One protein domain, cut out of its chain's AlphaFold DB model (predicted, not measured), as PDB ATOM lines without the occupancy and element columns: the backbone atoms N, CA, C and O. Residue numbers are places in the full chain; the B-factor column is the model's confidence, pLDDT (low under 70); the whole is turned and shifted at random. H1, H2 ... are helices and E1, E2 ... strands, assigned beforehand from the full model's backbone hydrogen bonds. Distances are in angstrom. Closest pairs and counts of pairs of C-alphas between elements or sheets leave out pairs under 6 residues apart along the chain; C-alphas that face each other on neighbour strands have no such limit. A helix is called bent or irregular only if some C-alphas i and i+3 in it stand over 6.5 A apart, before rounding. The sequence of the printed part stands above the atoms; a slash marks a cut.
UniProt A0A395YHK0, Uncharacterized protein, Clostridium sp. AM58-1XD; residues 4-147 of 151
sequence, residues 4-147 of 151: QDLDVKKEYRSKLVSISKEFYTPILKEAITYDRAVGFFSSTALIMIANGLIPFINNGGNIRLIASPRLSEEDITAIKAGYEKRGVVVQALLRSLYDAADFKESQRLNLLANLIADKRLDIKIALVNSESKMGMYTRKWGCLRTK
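AT A GLANCE: This is residues 4 to 147 of the 151 residues of an uncharacterized protein of Clostridium sp. AM58-1XD (UniProt A0A395YHK0). A wall of four strands has its helices gathered over one face, while its other face is bare. H1 and H3 lie side by side, H1 toward the edge strand E4 and H3 toward the inner strands E1 and E2, while H4 and H6 lie side by side toward the other edge strand, E3, and short H2 sits between these pairs; within residues 126 to 140 a loop reaches far past one end of the strands. The printed part has 144 residues, with six named helices and four named strands in the order H1 E1 H2 H3 E2 H4 H5 H6 E3 E4. The sheet order is E3 E2 E1 E4, mixed, and the class is mixed, helices and strands. The whole is compact, with a radius of gyration of the C-alphas of 15.7 A and spans of 49 by 40 by 29 A.

HOW THE PARTS SIT: H1, residues 19 to 30, only grazes the sheet with its residues 24 to 30. E1, residues 33 to 38, is an inner strand. After H2, residues 44 to 48, comes H3, residues 50 to 58, which touches H1 at a shallow tilt of 12 degrees, the same way; their closest C-alphas, those of Thr 25 and Gly 52, are 3.9 A apart. E2, residues 62 to 67, is parallel to E1 at 9 degrees, with N 36 and O 64 at 2.8 A. E1, H2, H3 and E2 make a strand-helix-strand unit, two parallel neighbour strands with helices between them in the chain, and its crossover is right-handed. H4, residues 73 to 84, is apart from H5, residues 91 to 95. H6, residues 105 to 117, touches H4 at a shallow tilt of 32 degrees, the same way, closest at the C-alphas of Gly 82 and Ala 113, 3.9 A. H6 also touches H2, closest at the C-alphas of Ile 47 and Arg 108, 6.2 A. E3, residues 121 to 125, is parallel to E2 at 16 degrees, with N 65 and O 122 at 2.8 A; E2, H4, H5, H6 and E3 make a second such unit. E4, residues 141 to 145, is antiparallel to E1 at 179 degrees, with N 35 and O 143 at 2.8 A. Every O i to N i+4 pair is within hydrogen-bond range in H2, H4 and H5, against 4 of 8 in H1, 4 of 5 in H3 and 7 of 9 in H6.

IN THESE COORDINATES: H1 begins at C-alpha 19 (47.445, -16.692, 33.866) and spans 16.3 A; it is irregular, but only just, with C-alphas 22 and 25 at 6.6 A. E1 spans 16.3 A, E2 16.5 A and H4 16.4 A. H6 spans 19.5 A and is irregular, with C-alphas 106 and 109 at 7.5 A. E4 ends at C-alpha 145 (51.650, 0.523, 37.782).

THE WHOLE: The two C-alphas farthest apart, those of Asp 5 and Glu 131, are 49.5 A apart. The printed part has no cut, and the link from E3 to E4, 15 residues, is long. The model's pLDDT is under 70 in residues 87 to 103 and 128 to 139.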
ATOM      1  N   GLN A   4      59.663  -3.404  32.602       87.31
ATOM      2  CA  GLN A   4      60.461  -3.627  31.391       87.31
ATOM      3  C   GLN A   4      61.407  -4.823  31.529       87.31
ATOM      4  O   GLN A   4      61.810  -5.393  30.521       87.31
ATOM      5  N   ASP A   5      61.734  -5.210  32.764       88.38
ATOM      6  CA  ASP A   5      62.638  -6.321  33.056       88.38
ATOM      7  C   ASP A   5      61.888  -7.667  33.150       88.38
ATOM      8  O   ASP A   5      62.503  -8.721  33.308       88.38
ATOM      9  N   LEU A   6      60.549  -7.650  33.065       90.81
ATOM     10  CA  LEU A   6      59.715  -8.846  33.138       90.81
ATOM     11  C   LEU A   6      59.509  -9.467  31.751       90.81
ATOM     12  O   LEU A   6      59.048  -8.802  30.823       90.81
ATOM     13  N   ASP A   7      59.736 -10.776  31.641       90.94
ATOM     14  CA  ASP A   7      59.378 -11.561  30.454       90.94
ATOM     15  C   ASP A   7      57.869 -11.866  30.445       90.94
ATOM     16  O   ASP A   7      57.405 -12.932  30.857       90.94
ATOM     17  N   VAL A   8      57.076 -10.870  30.044       91.56
ATOM     18  CA  VAL A   8      55.617 -10.976  29.916       91.56
ATOM     19  C   VAL A   8      55.177 -10.956  28.457       91.56
ATOM     20  O   VAL A   8      55.653 -10.178  27.630       91.56
ATOM     21  N   LYS A   9      54.203 -11.805  28.131       92.38
ATOM     22  CA  LYS A   9      53.658 -11.933  26.777       92.38
ATOM     23  C   LYS A   9      52.603 -10.859  26.521       92.38
ATOM     24  O   LYS A   9      51.885 -10.431  27.421       92.38
ATOM     25  N   LYS A  10      52.435 -10.480  25.253       91.62
ATOM     26  CA  LYS A  10      51.356  -9.566  24.827       91.62
ATOM     27  C   LYS A  10      49.961 -10.179  24.996       91.62
ATOM     28  O   LYS A  10      48.985  -9.450  25.144       91.62
ATOM     29  N   GLU A  11      49.863 -11.507  24.967       93.88
ATOM     30  CA  GLU A  11      48.608 -12.246  25.066       93.88
ATOM     31  C   GLU A  11      48.790 -13.518  25.901       93.88
ATOM     32  O   GLU A  11      49.788 -14.229  25.772       93.88
ATOM     33  N   TYR A  12      47.784 -13.828  26.722       92.75
ATOM     34  CA  TYR A  12      47.692 -15.066  27.490       92.75
ATOM     35  C   TYR A  12      46.339 -15.730  27.242       92.75
ATOM     36  O   TYR A  12      45.295 -15.075  27.279       92.75
ATOM     37  N   ARG A  13      46.342 -17.051  27.045       92.00
ATOM     38  CA  ARG A  13      45.127 -17.850  26.841       92.00
ATOM     39  C   ARG A  13      44.959 -18.823  27.995       92.00
ATOM     40  O   ARG A  13      45.741 -19.755  28.128       92.00
ATOM     41  N   SER A  14      43.906 -18.648  28.792       86.00
ATOM     42  CA  SER A  14      43.667 -19.442  30.011       86.00
ATOM     43  C   SER A  14      43.593 -20.955  29.790       86.00
ATOM     44  O   SER A  14      43.816 -21.709  30.727       86.00
ATOM     45  N   LYS A  15      43.288 -21.406  28.565       90.06
ATOM     46  CA  LYS A  15      43.279 -22.831  28.196       90.06
ATOM     47  C   LYS A  15      44.678 -23.441  28.041       90.06
ATOM     48  O   LYS A  15      44.792 -24.657  28.046       90.06
ATOM     49  N   LEU A  16      45.704 -22.616  27.837       87.88
ATOM     50  CA  LEU A  16      47.069 -23.055  27.523       87.88
ATOM     51  C   LEU A  16      48.038 -22.818  28.678       87.88
ATOM     52  O   LEU A  16      49.009 -23.549  28.824       87.88
ATOM     53  N   VAL A  17      47.790 -21.768  29.459       91.25
ATOM     54  CA  VAL A  17      48.740 -21.234  30.432       91.25
ATOM     55  C   VAL A  17      48.047 -20.855  31.728       91.25
ATOM     56  O   VAL A  17      46.874 -20.460  31.751       91.25
ATOM     57  N   SER A  18      48.801 -20.910  32.820       91.62
ATOM     58  CA  SER A  18      48.318 -20.439  34.112       91.62
ATOM     59  C   SER A  18      48.472 -18.922  34.175       91.62
ATOM     60  O   SER A  18      49.523 -18.415  34.544       91.62
ATOM     61  N   ILE A  19      47.413 -18.172  33.841       93.06
ATOM     62  CA  ILE A  19      47.445 -16.692  33.866       93.06
ATOM     63  C   ILE A  19      47.845 -16.168  35.256       93.06
ATOM     64  O   ILE A  19      48.547 -15.165  35.375       93.06
ATOM     65  N   SER A  20      47.437 -16.850  36.327       91.69
ATOM     66  CA  SER A  20      47.858 -16.489  37.681       91.69
ATOM     67  C   SER A  20      49.371 -16.582  37.871       91.69
ATOM     68  O   SER A  20      49.963 -15.657  38.425       91.69
ATOM     69  N   LYS A  21      50.010 -17.654  37.393       91.88
ATOM     70  CA  LYS A  21      51.456 -17.872  37.539       91.88
ATOM     71  C   LYS A  21      52.281 -17.082  36.524       91.88
ATOM     72  O   LYS A  21      53.274 -16.481  36.902       91.88
ATOM     73  N   GLU A  22      51.865 -17.061  35.264       94.25
ATOM     74  CA  GLU A  22      52.658 -16.534  34.144       94.25
ATOM     75  C   GLU A  22      52.430 -15.041  33.869       94.25
ATOM     76  O   GLU A  22      53.212 -14.425  33.149       94.25
ATOM     77  N   PHE A  23      51.369 -14.449  34.425       94.56
ATOM     78  CA  PHE A  23      51.083 -13.021  34.277       94.56
ATOM     79  C   PHE A  23      50.933 -12.324  35.628       94.56
ATOM     80  O   PHE A  23      51.721 -11.441  35.952       94.56
ATOM     81  N   TYR A  24      49.951 -12.720  36.448       95.00
ATOM     82  CA  TYR A  24      49.657 -11.982  37.682       95.00
ATOM     83  C   TYR A  24      50.782 -12.071  38.710       95.00
ATOM     84  O   TYR A  24      51.119 -11.060  39.310       95.00
ATOM     85  N   THR A  25      51.371 -13.249  38.915       93.69
ATOM     86  CA  THR A  25      52.436 -13.434  39.910       93.69
ATOM     87  C   THR A  25      53.657 -12.544  39.643       93.69
ATOM     88  O   THR A  25      54.015 -11.800  40.557       93.69
ATOM     89  N   PRO A  26      54.295 -12.557  38.452       94.19
ATOM     90  CA  PRO A  26      55.455 -11.702  38.195       94.19
ATOM     91  C   PRO A  26      55.099 -10.213  38.212       94.19
ATOM     92  O   PRO A  26      55.805  -9.428  38.831       94.19
ATOM     93  N   ILE A  27      53.971  -9.815  37.612       95.12
ATOM     94  CA  ILE A  27      53.592  -8.398  37.563       95.12
ATOM     95  C   ILE A  27      53.236  -7.843  38.945       95.12
ATOM     96  O   ILE A  27      53.632  -6.727  39.268       95.12
ATOM     97  N   LEU A  28      52.482  -8.581  39.766       95.06
ATOM     98  CA  LEU A  28      52.060  -8.084  41.079       95.06
ATOM     99  C   LEU A  28      53.245  -7.921  42.031       95.06
ATOM    100  O   LEU A  28      53.239  -6.982  42.819       95.06
ATOM    101  N   LYS A  29      54.282  -8.757  41.919       92.25
ATOM    102  CA  LYS A  29      55.505  -8.610  42.722       92.25
ATOM    103  C   LYS A  29      56.189  -7.250  42.530       92.25
ATOM    104  O   LYS A  29      56.693  -6.701  43.504       92.25
ATOM    105  N   GLU A  30      56.133  -6.695  41.318       92.94
ATOM    106  CA  GLU A  30      56.738  -5.395  40.982       92.94
ATOM    107  C   GLU A  30      55.740  -4.220  41.023       92.94
ATOM    108  O   GLU A  30      56.132  -3.052  40.969       92.94
ATOM    109  N   ALA A  31      54.434  -4.491  41.076       94.81
ATOM    110  CA  ALA A  31      53.409  -3.455  41.055       94.81
ATOM    111  C   ALA A  31      53.265  -2.752  42.417       94.81
ATOM    112  O   ALA A  31      53.448  -3.336  43.478       94.81
ATOM    113  N   ILE A  32      52.840  -1.488  42.381       94.44
ATOM    114  CA  ILE A  32      52.437  -0.700  43.560       94.44
ATOM    115  C   ILE A  32      50.955  -0.322  43.540       94.44
ATOM    116  O   ILE A  32      50.373   0.007  44.571       94.44
ATOM    117  N   THR A  33      50.308  -0.369  42.374       96.50
ATOM    118  CA  THR A  33      48.859  -0.169  42.282       96.50
ATOM    119  C   THR A  33      48.244  -1.122  41.278       96.50
ATOM    120  O   THR A  33      48.834  -1.345  40.217       96.50
ATOM    121  N   TYR A  34      47.039  -1.600  41.578       97.38
ATOM    122  CA  TYR A  34      46.229  -2.413  40.682       97.38
ATOM    123  C   TYR A  34      44.802  -1.859  40.594       97.38
ATOM    124  O   TYR A  34      43.993  -2.006  41.506       97.38
ATOM    125  N   ASP A  35      44.482  -1.234  39.468       97.31
ATOM    126  CA  ASP A  35      43.125  -0.804  39.154       97.31
ATOM    127  C   ASP A  35      42.433  -1.873  38.317       97.31
ATOM    128  O   ASP A  35      42.985  -2.344  37.319       97.31
ATOM    129  N   ARG A  36      41.209  -2.245  38.688       95.00
ATOM    130  CA  ARG A  36      40.455  -3.282  37.995       95.00
ATOM    131  C   ARG A  36      38.981  -2.916  37.875       95.00
ATOM    132  O   ARG A  36      38.324  -2.597  38.853       95.00
ATOM    133  N   ALA A  37      38.437  -3.034  36.673       93.19
ATOM    134  CA  ALA A  37      37.005  -3.008  36.420       93.19
ATOM    135  C   ALA A  37      36.581  -4.379  35.887       93.19
ATOM    136  O   ALA A  37      37.189  -4.908  34.950       93.19
ATOM    137  N   VAL A  38      35.571  -4.985  36.505       90.62
ATOM    138  CA  VAL A  38      35.035  -6.298  36.131       90.62
ATOM    139  C   VAL A  38      33.519  -6.274  36.118       90.62
ATOM    140  O   VAL A  38      32.885  -5.568  36.891       90.62
ATOM    141  N   GLY A  39      32.921  -7.103  35.266       87.06
ATOM    142  CA  GLY A  39      31.476  -7.287  35.318       87.06
ATOM    143  C   GLY A  39      31.019  -8.079  36.536       87.06
ATOM    144  O   GLY A  39      30.066  -7.684  37.187       87.06
ATOM    145  N   PHE A  40      31.726  -9.152  36.883       86.69
ATOM    146  CA  PHE A  40      31.437  -9.987  38.047       86.69
ATOM    147  C   PHE A  40      32.694 -10.110  38.903       86.69
ATOM    148  O   PHE A  40      33.780 -10.337  38.361       86.69
ATOM    149  N   PHE A  41      32.538  -9.958  40.215       92.56
ATOM    150  CA  PHE A  41      33.600 -10.172  41.188       92.56
ATOM    151  C   PHE A  41      33.268 -11.376  42.072       92.56
ATOM    152  O   PHE A  41      32.115 -11.597  42.424       92.56
ATOM    153  N   SER A  42      34.303 -12.132  42.427       93.81
ATOM    154  CA  SER A  42      34.259 -13.200  43.422       93.81
ATOM    155  C   SER A  42      35.569 -13.183  44.201       93.81
ATOM    156  O   SER A  42      36.635 -13.018  43.598       93.81
ATOM    157  N   SER A  43      35.508 -13.389  45.519       93.56
ATOM    158  CA  SER A  43      36.705 -13.491  46.370       93.56
ATOM    159  C   SER A  43      37.661 -14.611  45.951       93.56
ATOM    160  O   SER A  43      38.862 -14.490  46.181       93.56
ATOM    161  N   THR A  44      37.176 -15.648  45.261       92.81
ATOM    162  CA  THR A  44      38.008 -16.717  44.671       92.81
ATOM    163  C   THR A  44      39.129 -16.169  43.787       92.81
ATOM    164  O   THR A  44      40.250 -16.677  43.802       92.81
ATOM    165  N   ALA A  45      38.874 -15.066  43.074       92.56
ATOM    166  CA  ALA A  45      39.862 -14.432  42.212       92.56
ATOM    167  C   ALA A  45      41.089 -13.932  42.989       92.56
ATOM    168  O   ALA A  45      42.178 -13.914  42.423       92.56
ATOM    169  N   LEU A  46      40.930 -13.554  44.266       92.44
ATOM    170  CA  LEU A  46      42.035 -13.131  45.131       92.44
ATOM    171  C   LEU A  46      42.945 -14.308  45.490       92.44
ATOM    172  O   LEU A  46      44.163 -14.174  45.424       92.44
ATOM    173  N   ILE A  47      42.361 -15.472  45.796       89.81
ATOM    174  CA  ILE A  47      43.116 -16.698  46.094       89.81
ATOM    175  C   ILE A  47      43.886 -17.167  44.861       89.81
ATOM    176  O   ILE A  47      45.068 -17.490  44.952       89.81
ATOM    177  N   MET A  48      43.261 -17.116  43.680       89.56
ATOM    178  CA  MET A  48      43.916 -17.503  42.426       89.56
ATOM    179  C   MET A  48      45.208 -16.726  42.155       89.56
ATOM    180  O   MET A  48      46.095 -17.250  41.485       89.56
ATOM    181  N   ILE A  49      45.316 -15.489  42.646       92.50
ATOM    182  CA  ILE A  49      46.488 -14.622  42.462       92.50
ATOM    183  C   ILE A  49      47.285 -14.408  43.755       92.50
ATOM    184  O   ILE A  49      48.181 -13.566  43.758       92.50
ATOM    185  N   ALA A  50      47.002 -15.158  44.828       90.06
ATOM    186  CA  ALA A  50      47.584 -14.958  46.159       90.06
ATOM    187  C   ALA A  50      49.120 -14.882  46.131       90.06
ATOM    188  O   ALA A  50      49.706 -13.972  46.708       90.06
ATOM    189  N   ASN A  51      49.768 -15.752  45.351       89.38
ATOM    190  CA  ASN A  51      51.231 -15.792  45.219       89.38
ATOM    191  C   ASN A  51      51.860 -14.474  44.734       89.38
ATOM    192  O   ASN A  51      53.011 -14.190  45.059       89.38
ATOM    193  N   GLY A  52      51.136 -13.684  43.936       92.38
ATOM    194  CA  GLY A  52      51.553 -12.336  43.540       92.38
ATOM    195  C   GLY A  52      50.973 -11.249  44.443       92.38
ATOM    196  O   GLY A  52      51.653 -10.281  44.767       92.38
ATOM    197  N   LEU A  53      49.721 -11.426  44.868       93.19
ATOM    198  CA  LEU A  53      48.974 -10.477  45.689       93.19
ATOM    199  C   LEU A  53      49.616 -10.259  47.059       93.19
ATOM    200  O   LEU A  53      49.690  -9.130  47.520       93.19
ATOM    201  N   ILE A  54      50.082 -11.310  47.721       90.00
ATOM    202  CA  ILE A  54      50.629 -11.193  49.071       90.00
ATOM    203  C   ILE A  54      51.922 -10.355  49.090       90.00
ATOM    204  O   ILE A  54      51.955  -9.356  49.814       90.00
ATOM    205  N   PRO A  55      52.943 -10.639  48.251       89.88
ATOM    206  CA  PRO A  55      54.087  -9.742  48.094       89.88
ATOM    207  C   PRO A  55      53.686  -8.314  47.710       89.88
ATOM    208  O   PRO A  55      54.209  -7.362  48.282       89.88
ATOM    209  N   PHE A  56      52.724  -8.159  46.794       93.31
ATOM    210  CA  PHE A  56      52.198  -6.854  46.388       93.31
ATOM    211  C   PHE A  56      51.680  -6.042  47.583       93.31
ATOM    212  O   PHE A  56      52.054  -4.882  47.752       93.31
ATOM    213  N   ILE A  57      50.869  -6.652  48.451       91.56
ATOM    214  CA  ILE A  57      50.329  -6.002  49.652       91.56
ATOM    215  C   ILE A  57      51.429  -5.706  50.673       91.56
ATOM    216  O   ILE A  57      51.486  -4.593  51.200       91.56
ATOM    217  N   ASN A  58      52.339  -6.654  50.905       86.94
ATOM    218  CA  ASN A  58      53.463  -6.483  51.831       86.94
ATOM    219  C   ASN A  58      54.408  -5.350  51.393       86.94
ATOM    220  O   ASN A  58      54.939  -4.627  52.239       86.94
ATOM    221  N   ASN A  59      54.532  -5.119  50.083       87.75
ATOM    222  CA  ASN A  59      55.268  -3.997  49.491       87.75
ATOM    223  C   ASN A  59      54.496  -2.666  49.516       87.75
ATOM    224  O   ASN A  59      54.962  -1.655  48.985       87.75
ATOM    225  N   GLY A  60      53.322  -2.642  50.145       88.88
ATOM    226  CA  GLY A  60      52.491  -1.456  50.280       88.88
ATOM    227  C   GLY A  60      51.583  -1.186  49.080       88.88
ATOM    228  O   GLY A  60      51.122  -0.055  48.930       88.88
ATOM    229  N   GLY A  61      51.341  -2.189  48.234       93.31
ATOM    230  CA  GLY A  61      50.496  -2.077  47.055       93.31
ATOM    231  C   GLY A  61      49.011  -1.927  47.384       93.31
ATOM    232  O   GLY A  61      48.512  -2.494  48.356       93.31
ATOM    233  N   ASN A  62      48.290  -1.176  46.547       95.62
ATOM    234  CA  ASN A  62      46.863  -0.897  46.738       95.62
ATOM    235  C   ASN A  62      46.021  -1.273  45.509       95.62
ATOM    236  O   ASN A  62      46.417  -1.047  44.362       95.62
ATOM    237  N   ILE A  63      44.818  -1.791  45.751       97.19
ATOM    238  CA  ILE A  63      43.867  -2.256  44.740       97.19
ATOM    239  C   ILE A  63      42.617  -1.382  44.744       97.19
ATOM    240  O   ILE A  63      42.030  -1.123  45.794       97.19
ATOM    241  N   ARG A  64      42.162  -0.979  43.556       97.69
ATOM    242  CA  ARG A  64      40.854  -0.340  43.359       97.69
ATOM    243  C   ARG A  64      40.040  -1.153  42.370       97.69
ATOM    244  O   ARG A  64      40.448  -1.333  41.226       97.69
ATOM    245  N   LEU A  65      38.888  -1.632  42.810       96.12
ATOM    246  CA  LEU A  65      38.017  -2.519  42.060       96.12
ATOM    247  C   LEU A  65      36.656  -1.861  41.813       96.12
ATOM    248  O   LEU A  65      36.012  -1.377  42.741       96.12
ATOM    249  N   ILE A  66      36.189  -1.902  40.570       94.12
ATOM    250  CA  ILE A  66      34.804  -1.600  40.204       94.12
ATOM    251  C   ILE A  66      34.140  -2.896  39.734       94.12
ATOM    252  O   ILE A  66      34.674  -3.574  38.854       94.12
ATOM    253  N   ALA A  67      32.987  -3.234  40.313       91.88
ATOM    254  CA  ALA A  67      32.209  -4.428  39.977       91.88
ATOM    255  C   ALA A  67      30.724  -4.098  39.747       91.88
ATOM    256  O   ALA A  67      30.220  -3.119  40.291       91.88
ATOM    257  N   SER A  68      30.000  -4.909  38.968       88.12
ATOM    258  CA  SER A  68      28.523  -4.835  38.944       88.12
ATOM    259  C   SER A  68      27.944  -5.379  40.263       88.12
ATOM    260  O   SER A  68      28.627  -6.146  40.943       88.12
ATOM    261  N   PRO A  69      26.676  -5.086  40.617       84.31
ATOM    262  CA  PRO A  69      26.045  -5.541  41.869       84.31
ATOM    263  C   PRO A  69      25.880  -7.062  42.021       84.31
ATOM    264  O   PRO A  69      25.347  -7.530  43.021       84.31
ATOM    265  N   ARG A  70      26.323  -7.859  41.045       85.75
ATOM    266  CA  ARG A  70      26.214  -9.314  41.081       85.75
ATOM    267  C   ARG A  70      27.388  -9.884  41.880       85.75
ATOM    268  O   ARG A  70      28.475 -10.062  41.340       85.75
ATOM    269  N   LEU A  71      27.142 -10.139  43.159       89.56
ATOM    270  CA  LEU A  71      28.072 -10.695  44.144       89.56
ATOM    271  C   LEU A  71      27.383 -11.845  44.886       89.56
ATOM    272  O   LEU A  71      26.154 -11.870  44.963       89.56
ATOM    273  N   SER A  72      28.156 -12.782  45.435       93.44
ATOM    274  CA  SER A  72      27.600 -13.767  46.373       93.44
ATOM    275  C   SER A  72      27.257 -13.104  47.715       93.44
ATOM    276  O   SER A  72      27.869 -12.103  48.089       93.44
ATOM    277  N   GLU A  73      26.298 -13.655  48.461       94.50
ATOM    278  CA  GLU A  73      25.940 -13.139  49.794       94.50
ATOM    279  C   GLU A  73      27.123 -13.178  50.769       94.50
ATOM    280  O   GLU A  73      27.332 -12.244  51.548       94.50
ATOM    281  N   GLU A  74      27.945 -14.223  50.681       95.56
ATOM    282  CA  GLU A  74      29.171 -14.347  51.464       95.56
ATOM    283  C   GLU A  74      30.181 -13.244  51.123       95.56
ATOM    284  O   GLU A  74      30.737 -12.618  52.027       95.56
ATOM    285  N   ASP A  75      30.390 -12.956  49.829       95.00
ATOM    286  CA  ASP A  75      31.265 -11.859  49.397       95.00
ATOM    287  C   ASP A  75      30.729 -10.510  49.893       95.00
ATOM    288  O   ASP A  75      31.497  -9.700  50.408       95.00
ATOM    289  N   ILE A  76      29.416 -10.270  49.787       95.06
ATOM    290  CA  ILE A  76      28.773  -9.046  50.293       95.06
ATOM    291  C   ILE A  76      29.019  -8.898  51.797       95.06
ATOM    292  O   ILE A  76      29.385  -7.815  52.260       95.06
ATOM    293  N   THR A  77      28.837  -9.978  52.554       96.44
ATOM    294  CA  THR A  77      29.033  -9.994  54.008       96.44
ATOM    295  C   THR A  77      30.485  -9.684  54.373       96.44
ATOM    296  O   THR A  77      30.733  -8.820  55.214       96.44
ATOM    297  N   ALA A  78      31.455 -10.300  53.693       94.81
ATOM    298  CA  ALA A  78      32.874 -10.020  53.911       94.81
ATOM    299  C   ALA A  78      33.264  -8.582  53.537       94.81
ATOM    300  O   ALA A  78      34.041  -7.952  54.255       94.81
ATOM    301  N   ILE A  79      32.706  -8.038  52.450       95.19
ATOM    302  CA  ILE A  79      32.929  -6.644  52.045       95.19
ATOM    303  C   ILE A  79      32.434  -5.687  53.128       95.19
ATOM    304  O   ILE A  79      33.188  -4.812  53.551       95.19
ATOM    305  N   LYS A  80      31.194  -5.869  53.602       94.88
ATOM    306  CA  LYS A  80      30.614  -5.045  54.672       94.88
ATOM    307  C   LYS A  80      31.462  -5.111  55.941       94.88
ATOM    308  O   LYS A  80      31.903  -4.069  56.419       94.88
ATOM    309  N   ALA A  81      31.793  -6.319  56.399       93.88
ATOM    310  CA  ALA A  81      32.620  -6.525  57.586       93.88
ATOM    311  C   ALA A  81      34.015  -5.888  57.457       93.88
ATOM    312  O   ALA A  81      34.550  -5.342  58.422       93.88
ATOM    313  N   GLY A  82      34.620  -5.940  56.266       93.81
ATOM    314  CA  GLY A  82      35.898  -5.286  55.994       93.81
ATOM    315  C   GLY A  82      35.812  -3.764  56.112       93.81
ATOM    316  O   GLY A  82      36.671  -3.144  56.738       93.81
ATOM    317  N   TYR A  83      34.762  -3.155  55.556       94.62
ATOM    318  CA  TYR A  83      34.544  -1.710  55.647       94.62
ATOM    319  C   TYR A  83      34.203  -1.250  57.068       94.62
ATOM    320  O   TYR A  83      34.719  -0.222  57.495       94.62
ATOM    321  N   GLU A  84      33.413  -2.015  57.821       92.81
ATOM    322  CA  GLU A  84      33.098  -1.731  59.231       92.81
ATOM    323  C   GLU A  84      34.347  -1.733  60.122       92.81
ATOM    324  O   GLU A  84      34.476  -0.912  61.027       92.81
ATOM    325  N   LYS A  85      35.309  -2.622  59.845       89.25
ATOM    326  CA  LYS A  85      36.580  -2.703  60.584       89.25
ATOM    327  C   LYS A  85      37.614  -1.668  60.128       89.25
ATOM    328  O   LYS A  85      38.655  -1.506  60.771       89.25
ATOM    329  N   ARG A  86      37.375  -0.968  59.017       87.88
ATOM    330  CA  ARG A  86      38.357  -0.062  58.413       87.88
ATOM    331  C   ARG A  86      38.666   1.105  59.348       87.88
ATOM    332  O   ARG A  86      37.800   1.894  59.693       87.88
ATOM    333  N   GLY A  87      39.938   1.249  59.714       69.25
ATOM    334  CA  GLY A  87      40.404   2.306  60.622       69.25
ATOM    335  C   GLY A  87      40.398   1.942  62.110       69.25
ATOM    336  O   GLY A  87      40.961   2.697  62.893       69.25
ATOM    337  N   VAL A  88      39.849   0.783  62.487       68.44
ATOM    338  CA  VAL A  88      39.943   0.239  63.856       68.44
ATOM    339  C   VAL A  88      41.133  -0.727  63.990       68.44
ATOM    340  O   VAL A  88      41.638  -0.955  65.085       68.44
ATOM    341  N   VAL A  89      41.621  -1.289  62.878       64.06
ATOM    342  CA  VAL A  89      42.650  -2.340  62.893       64.06
ATOM    343  C   VAL A  89      44.074  -1.782  63.007       64.06
ATOM    344  O   VAL A  89      44.481  -0.891  62.259       64.06
ATOM    345  N   VAL A  90      44.863  -2.371  63.912       61.41
ATOM    346  CA  VAL A  90      46.299  -2.105  64.074       61.41
ATOM    347  C   VAL A  90      47.081  -2.787  62.947       61.41
ATOM    348  O   VAL A  90      47.086  -4.011  62.839       61.41
ATOM    349  N   GLN A  91      47.795  -1.995  62.143       57.84
ATOM    350  CA  GLN A  91      48.605  -2.428  60.989       57.84
ATOM    351  C   GLN A  91      49.541  -3.623  61.276       57.84
ATOM    352  O   GLN A  91      49.773  -4.461  60.407       57.84
ATOM    353  N   ALA A  92      50.062  -3.734  62.504       56.47
ATOM    354  CA  ALA A  92      50.951  -4.824  62.907       56.47
ATOM    355  C   ALA A  92      50.267  -6.206  62.905       56.47
ATOM    356  O   ALA A  92      50.902  -7.185  62.527       56.47
ATOM    357  N   LEU A  93      48.975  -6.284  63.256       57.50
ATOM    358  CA  LEU A  93      48.218  -7.544  63.274       57.50
ATOM    359  C   LEU A  93      47.929  -8.075  61.864       57.50
ATOM    360  O   LEU A  93      47.717  -9.268  61.678       57.50
ATOM    361  N   LEU A  94      47.886  -7.184  60.871       58.59
ATOM    362  CA  LEU A  94      47.523  -7.523  59.497       58.59
ATOM    363  C   LEU A  94      48.713  -8.078  58.709       58.59
ATOM    364  O   LEU A  94      48.524  -8.974  57.893       58.59
ATOM    365  N   ARG A  95      49.947  -7.636  58.999       58.84
ATOM    366  CA  ARG A  95      51.162  -8.192  58.366       58.84
ATOM    367  C   ARG A  95      51.327  -9.693  58.606       58.84
ATOM    368  O   ARG A  95      51.777 -10.390  57.707       58.84
ATOM    369  N   SER A  96      50.927 -10.197  59.774       58.03
ATOM    370  CA  SER A  96      50.951 -11.635  60.072       58.03
ATOM    371  C   SER A  96      49.840 -12.435  59.382       58.03
ATOM    372  O   SER A  96      49.896 -13.657  59.385       58.03
ATOM    373  N   LEU A  97      48.824 -11.780  58.805       62.44
ATOM    374  CA  LEU A  97      47.723 -12.466  58.116       62.44
ATOM    375  C   LEU A  97      48.031 -12.768  56.649       62.44
ATOM    376  O   LEU A  97      47.319 -13.561  56.045       62.44
ATOM    377  N   TYR A  98      49.053 -12.136  56.071       66.88
ATOM    378  CA  TYR A  98      49.384 -12.229  54.653       66.88
ATOM    379  C   TYR A  98      50.642 -13.078  54.431       66.88
ATOM    380  O   TYR A  98      51.640 -12.583  53.909       66.88
ATOM    381  N   ASP A  99      50.601 -14.354  54.821       65.38
ATOM    382  CA  ASP A  99      51.604 -15.341  54.399       65.38
ATOM    383  C   ASP A  99      51.086 -16.126  53.185       65.38
ATOM    384  O   ASP A  99      49.977 -16.658  53.191       65.38
ATOM    385  N   ALA A 100      51.864 -16.145  52.104       57.97
ATOM    386  CA  ALA A 100      51.441 -16.665  50.807       57.97
ATOM    387  C   ALA A 100      51.361 -18.198  50.765       57.97
ATOM    388  O   ALA A 100      50.629 -18.733  49.932       57.97
ATOM    389  N   ALA A 101      52.114 -18.895  51.623       58.06
ATOM    390  CA  ALA A 101      52.318 -20.337  51.501       58.06
ATOM    391  C   ALA A 101      51.069 -21.183  51.826       58.06
ATOM    392  O   ALA A 101      50.980 -22.312  51.349       58.06
ATOM    393  N   ASP A 102      50.084 -20.630  52.544       59.12
ATOM    394  CA  ASP A 102      49.006 -21.421  53.159       59.12
ATOM    395  C   ASP A 102      47.573 -20.961  52.844       59.12
ATOM    396  O   ASP A 102      46.622 -21.473  53.442       59.12
ATOM    397  N   PHE A 103      47.366 -20.036  51.895       68.81
ATOM    398  CA  PHE A 103      46.012 -19.557  51.591       68.81
ATOM    399  C   PHE A 103      45.139 -20.627  50.927       68.81
ATOM    400  O   PHE A 103      45.267 -20.943  49.743       68.81
ATOM    401  N   LYS A 104      44.185 -21.139  51.703       76.44
ATOM    402  CA  LYS A 104      43.134 -22.054  51.253       76.44
ATOM    403  C   LYS A 104      41.899 -21.278  50.808       76.44
ATOM    404  O   LYS A 104      41.633 -20.168  51.265       76.44
ATOM    405  N   GLU A 105      41.082 -21.920  49.979       81.62
ATOM    406  CA  GLU A 105      39.775 -21.402  49.555       81.62
ATOM    407  C   GLU A 105      38.902 -20.973  50.751       81.62
ATOM    408  O   GLU A 105      38.251 -19.931  50.710       81.62
ATOM    409  N   SER A 106      38.974 -21.707  51.870       83.25
ATOM    410  CA  SER A 106      38.264 -21.388  53.116       83.25
ATOM    411  C   SER A 106      38.638 -20.032  53.730       83.25
ATOM    412  O   SER A 106      37.886 -19.496  54.539       83.25
ATOM    413  N   GLN A 107      39.776 -19.447  53.349       85.94
ATOM    414  CA  GLN A 107      40.265 -18.175  53.877       85.94
ATOM    415  C   GLN A 107      39.939 -16.980  52.969       85.94
ATOM    416  O   GLN A 107      40.225 -15.845  53.350       85.94
ATOM    417  N   ARG A 108      39.311 -17.182  51.800       91.38
ATOM    418  CA  ARG A 108      39.072 -16.106  50.817       91.38
ATOM    419  C   ARG A 108      38.245 -14.937  51.355       91.38
ATOM    420  O   ARG A 108      38.535 -13.788  51.034       91.38
ATOM    421  N   LEU A 109      37.234 -15.215  52.184       93.19
ATOM    422  CA  LEU A 109      36.368 -14.188  52.775       93.19
ATOM    423  C   LEU A 109      37.128 -13.366  53.813       93.19
ATOM    424  O   LEU A 109      37.016 -12.143  53.839       93.19
ATOM    425  N   ASN A 110      37.945 -14.041  54.626       90.12
ATOM    426  CA  ASN A 110      38.807 -13.386  55.599       90.12
ATOM    427  C   ASN A 110      39.850 -12.510  54.889       90.12
ATOM    428  O   ASN A 110      40.014 -11.344  55.232       90.12
ATOM    429  N   LEU A 111      40.485 -13.034  53.834       90.62
ATOM    430  CA  LEU A 111      41.407 -12.282  52.984       90.62
ATOM    431  C   LEU A 111      40.744 -11.015  52.419       90.62
ATOM    432  O   LEU A 111      41.281  -9.921  52.578       90.62
ATOM    433  N   LEU A 112      39.560 -11.149  51.815       94.50
ATOM    434  CA  LEU A 112      38.787 -10.030  51.270       94.50
ATOM    435  C   LEU A 112      38.480  -8.965  52.334       94.50
ATOM    436  O   LEU A 112      38.786  -7.789  52.128       94.50
ATOM    437  N   ALA A 113      37.919  -9.372  53.474       93.12
ATOM    438  CA  ALA A 113      37.570  -8.458  54.559       93.12
ATOM    439  C   ALA A 113      38.808  -7.732  55.113       93.12
ATOM    440  O   ALA A 113      38.776  -6.516  55.299       93.12
ATOM    441  N   ASN A 114      39.917  -8.449  55.314       90.94
ATOM    442  CA  ASN A 114      41.150  -7.874  55.851       90.94
ATOM    443  C   ASN A 114      41.782  -6.872  54.888       90.94
ATOM    444  O   ASN A 114      42.198  -5.807  55.326       90.94
ATOM    445  N   LEU A 115      41.807  -7.157  53.580       92.56
ATOM    446  CA  LEU A 115      42.340  -6.212  52.589       92.56
ATOM    447  C   LEU A 115      41.564  -4.889  52.586       92.56
ATOM    448  O   LEU A 115      42.153  -3.817  52.443       92.56
ATOM    449  N   ILE A 116      40.243  -4.951  52.757       94.69
ATOM    450  CA  ILE A 116      39.398  -3.756  52.848       94.69
ATOM    451  C   ILE A 116      39.645  -3.021  54.172       94.69
ATOM    452  O   ILE A 116      39.826  -1.798  54.171       94.69
ATOM    453  N   ALA A 117      39.704  -3.756  55.285       91.62
ATOM    454  CA  ALA A 117      39.962  -3.193  56.608       91.62
ATOM    455  C   ALA A 117      41.335  -2.496  56.681       91.62
ATOM    456  O   ALA A 117      41.447  -1.421  57.275       91.62
ATOM    457  N   ASP A 118      42.343  -3.052  55.999       89.00
ATOM    458  CA  ASP A 118      43.703  -2.505  55.889       89.00
ATOM    459  C   ASP A 118      43.823  -1.304  54.935       89.00
ATOM    460  O   ASP A 118      44.903  -0.756  54.731       89.00
ATOM    461  N   LYS A 119      42.724  -0.879  54.298       92.00
ATOM    462  CA  LYS A 119      42.735   0.145  53.233       92.00
ATOM    463  C   LYS A 119      43.586  -0.244  52.013       92.00
ATOM    464  O   LYS A 119      44.018   0.630  51.261       92.00
ATOM    465  N   ARG A 120      43.807  -1.543  51.798       93.38
ATOM    466  CA  ARG A 120      44.555  -2.097  50.659       93.38
ATOM    467  C   ARG A 120      43.681  -2.429  49.469       93.38
ATOM    468  O   ARG A 120      44.176  -2.442  48.348       93.38
ATOM    469  N   LEU A 121      42.403  -2.697  49.700       95.81
ATOM    470  CA  LEU A 121      41.416  -2.953  48.663       95.81
ATOM    471  C   LEU A 121      40.224  -2.022  48.845       95.81
ATOM    472  O   LEU A 121      39.602  -1.976  49.902       95.81
ATOM    473  N   ASP A 122      39.886  -1.312  47.777       96.75
ATOM    474  CA  ASP A 122      38.654  -0.549  47.665       96.75
ATOM    475  C   ASP A 122      37.749  -1.156  46.600       96.75
ATOM    476  O   ASP A 122      38.185  -1.357  45.468       96.75
ATOM    477  N   ILE A 123      36.488  -1.420  46.945       95.81
ATOM    478  CA  ILE A 123      35.483  -1.964  46.030       95.81
ATOM    479  C   ILE A 123      34.340  -0.965  45.885       95.81
ATOM    480  O   ILE A 123      33.714  -0.566  46.864       95.81
ATOM    481  N   LYS A 124      34.037  -0.589  44.643       93.94
ATOM    482  CA  LYS A 124      32.862   0.213  44.289       93.94
ATOM    483  C   LYS A 124      31.926  -0.588  43.397       93.94
ATOM    484  O   LYS A 124      32.365  -1.253  42.458       93.94
ATOM    485  N   ILE A 125      30.631  -0.489  43.676       90.88
ATOM    486  CA  ILE A 125      29.592  -1.164  42.901       90.88
ATOM    487  C   ILE A 125      29.009  -0.194  41.877       90.88
ATOM    488  O   ILE A 125      28.483   0.856  42.238       90.88
ATOM    489  N   ALA A 126      29.127  -0.536  40.596       87.25
ATOM    490  CA  ALA A 126      28.559   0.224  39.492       87.25
ATOM    491  C   ALA A 126      27.076  -0.132  39.329       87.25
ATOM    492  O   ALA A 126      26.738  -1.219  38.860       87.25
ATOM    493  N   LEU A 127      26.198   0.792  39.718       79.62
ATOM    494  CA  LEU A 127      24.759   0.697  39.491       79.62
ATOM    495  C   LEU A 127      24.417   1.394  38.172       79.62
ATOM    496  O   LEU A 127      24.814   2.537  37.953       79.62
ATOM    497  N   VAL A 128      23.700   0.706  37.285       68.56
ATOM    498  CA  VAL A 128      23.173   1.305  36.055       68.56
ATOM    499  C   VAL A 128      21.723   1.688  36.316       68.56
ATOM    500  O   VAL A 128      20.859   0.815  36.396       68.56
ATOM    501  N   ASN A 129      21.461   2.985  36.457       60.06
ATOM    502  CA  ASN A 129      20.102   3.511  36.538       60.06
ATOM    503  C   ASN A 129      19.504   3.527  35.128       60.06
ATOM    504  O   ASN A 129      19.840   4.382  34.314       60.06
ATOM    505  N   SER A 130      18.644   2.557  34.836       53.41
ATOM    506  CA  SER A 130      17.779   2.553  33.659       53.41
ATOM    507  C   SER A 130      16.364   2.241  34.130       53.41
ATOM    508  O   SER A 130      16.153   1.221  34.787       53.41
ATOM    509  N   GLU A 131      15.398   3.089  33.772       57.03
ATOM    510  CA  GLU A 131      13.957   2.868  33.995       57.03
ATOM    511  C   GLU A 131      13.442   1.584  33.315       57.03
ATOM    512  O   GLU A 131      12.349   1.105  33.598       57.03
ATOM    513  N   SER A 132      14.252   0.966  32.452       51.72
ATOM    514  CA  SER A 132      13.968  -0.320  31.831       51.72
ATOM    515  C   SER A 132      15.215  -1.213  31.863       51.72
ATOM    516  O   SER A 132      16.154  -1.064  31.084       51.72
ATOM    517  N   LYS A 133      15.197  -2.179  32.787       51.00
ATOM    518  CA  LYS A 133      16.203  -3.234  33.030       51.00
ATOM    519  C   LYS A 133      17.548  -2.765  33.607       51.00
ATOM    520  O   LYS A 133      18.245  -1.912  33.073       51.00
ATOM    521  N   MET A 134      17.947  -3.454  34.676       54.62
ATOM    522  CA  MET A 134      19.261  -3.399  35.316       54.62
ATOM    523  C   MET A 134      20.360  -3.735  34.287       54.62
ATOM    524  O   MET A 134      20.625  -4.903  33.998       54.62
ATOM    525  N   GLY A 135      20.957  -2.712  33.672       55.41
ATOM    526  CA  GLY A 135      22.039  -2.879  32.705       55.41
ATOM    527  C   GLY A 135      23.297  -3.425  33.381       55.41
ATOM    528  O   GLY A 135      23.658  -3.000  34.477       55.41
ATOM    529  N   MET A 136      23.976  -4.384  32.750       60.19
ATOM    530  CA  MET A 136      25.218  -4.948  33.288       60.19
ATOM    531  C   MET A 136      26.433  -4.209  32.728       60.19
ATOM    532  O   MET A 136      26.611  -4.130  31.512       60.19
ATOM    533  N   TYR A 137      27.327  -3.746  33.603       64.31
ATOM    534  CA  TYR A 137      28.666  -3.338  33.186       64.31
ATOM    535  C   TYR A 137      29.465  -4.602  32.842       64.31
ATOM    536  O   TYR A 137      29.832  -5.370  33.723       64.31
ATOM    537  N   THR A 138      29.712  -4.877  31.561       64.62
ATOM    538  CA  THR A 138      30.378  -6.123  31.114       64.62
ATOM    539  C   THR A 138      31.845  -5.941  30.734       64.62
ATOM    540  O   THR A 138      32.541  -6.922  30.453       64.62
ATOM    541  N   ARG A 139      32.353  -4.703  30.747       69.19
ATOM    542  CA  ARG A 139      33.752  -4.417  30.414       69.19
ATOM    543  C   ARG A 139      34.693  -5.003  31.473       69.19
ATOM    544  O   ARG A 139      34.433  -4.943  32.673       69.19
ATOM    545  N   LYS A 140      35.808  -5.577  31.011       83.44
ATOM    546  CA  LYS A 140      36.891  -6.105  31.852       83.44
ATOM    547  C   LYS A 140      38.185  -5.390  31.497       83.44
ATOM    548  O   LYS A 140      38.726  -5.623  30.424       83.44
ATOM    549  N   TRP A 141      38.646  -4.511  32.376       90.69
ATOM    550  CA  TRP A 141      39.846  -3.697  32.167       90.69
ATOM    551  C   TRP A 141      40.687  -3.723  33.428       90.69
ATOM    552  O   TRP A 141      40.140  -3.683  34.526       90.69
ATOM    553  N   GLY A 142      42.006  -3.798  33.279       90.19
ATOM    554  CA  GLY A 142      42.942  -3.730  34.393       90.19
ATOM    555  C   GLY A 142      44.130  -2.850  34.037       90.19
ATOM    556  O   GLY A 142      44.589  -2.880  32.899       90.19
ATOM    557  N   CYS A 143      44.616  -2.081  35.002       94.56
ATOM    558  CA  CYS A 143      45.825  -1.280  34.881       94.56
ATOM    559  C   CYS A 143      46.691  -1.535  36.111       94.56
ATOM    560  O   CYS A 143      46.225  -1.399  37.243       94.56
ATOM    561  N   LEU A 144      47.944  -1.920  35.885       94.12
ATOM    562  CA  LEU A 144      48.943  -2.039  36.936       94.12
ATOM    563  C   LEU A 144      50.018  -0.986  36.714       94.12
ATOM    564  O   LEU A 144      50.356  -0.669  35.574       94.12
ATOM    565  N   ARG A 145      50.541  -0.438  37.808       92.12
ATOM    566  CA  ARG A 145      51.650   0.523  37.782       92.12
ATOM    567  C   ARG A 145      52.718   0.074  38.762       92.12
ATOM    568  O   ARG A 145      52.381  -0.412  39.840       92.12
ATOM    569  N   THR A 146      53.975   0.257  38.380       89.69
ATOM    570  CA  THR A 146      55.152   0.113  39.244       89.69
ATOM    571  C   THR A 146      55.701   1.503  39.596       89.69
ATOM    572  O   THR A 146      55.169   2.518  39.133       89.69
ATOM    573  N   LYS A 147      56.723   1.574  40.450       81.12
ATOM    574  CA  LYS A 147      57.434   2.828  40.721       81.12
ATOM    575  C   LYS A 147      58.171   3.270  39.452       81.12
ATOM    576  O   LYS A 147      58.698   2.442  38.718       81.12
TER     577      LYS A 147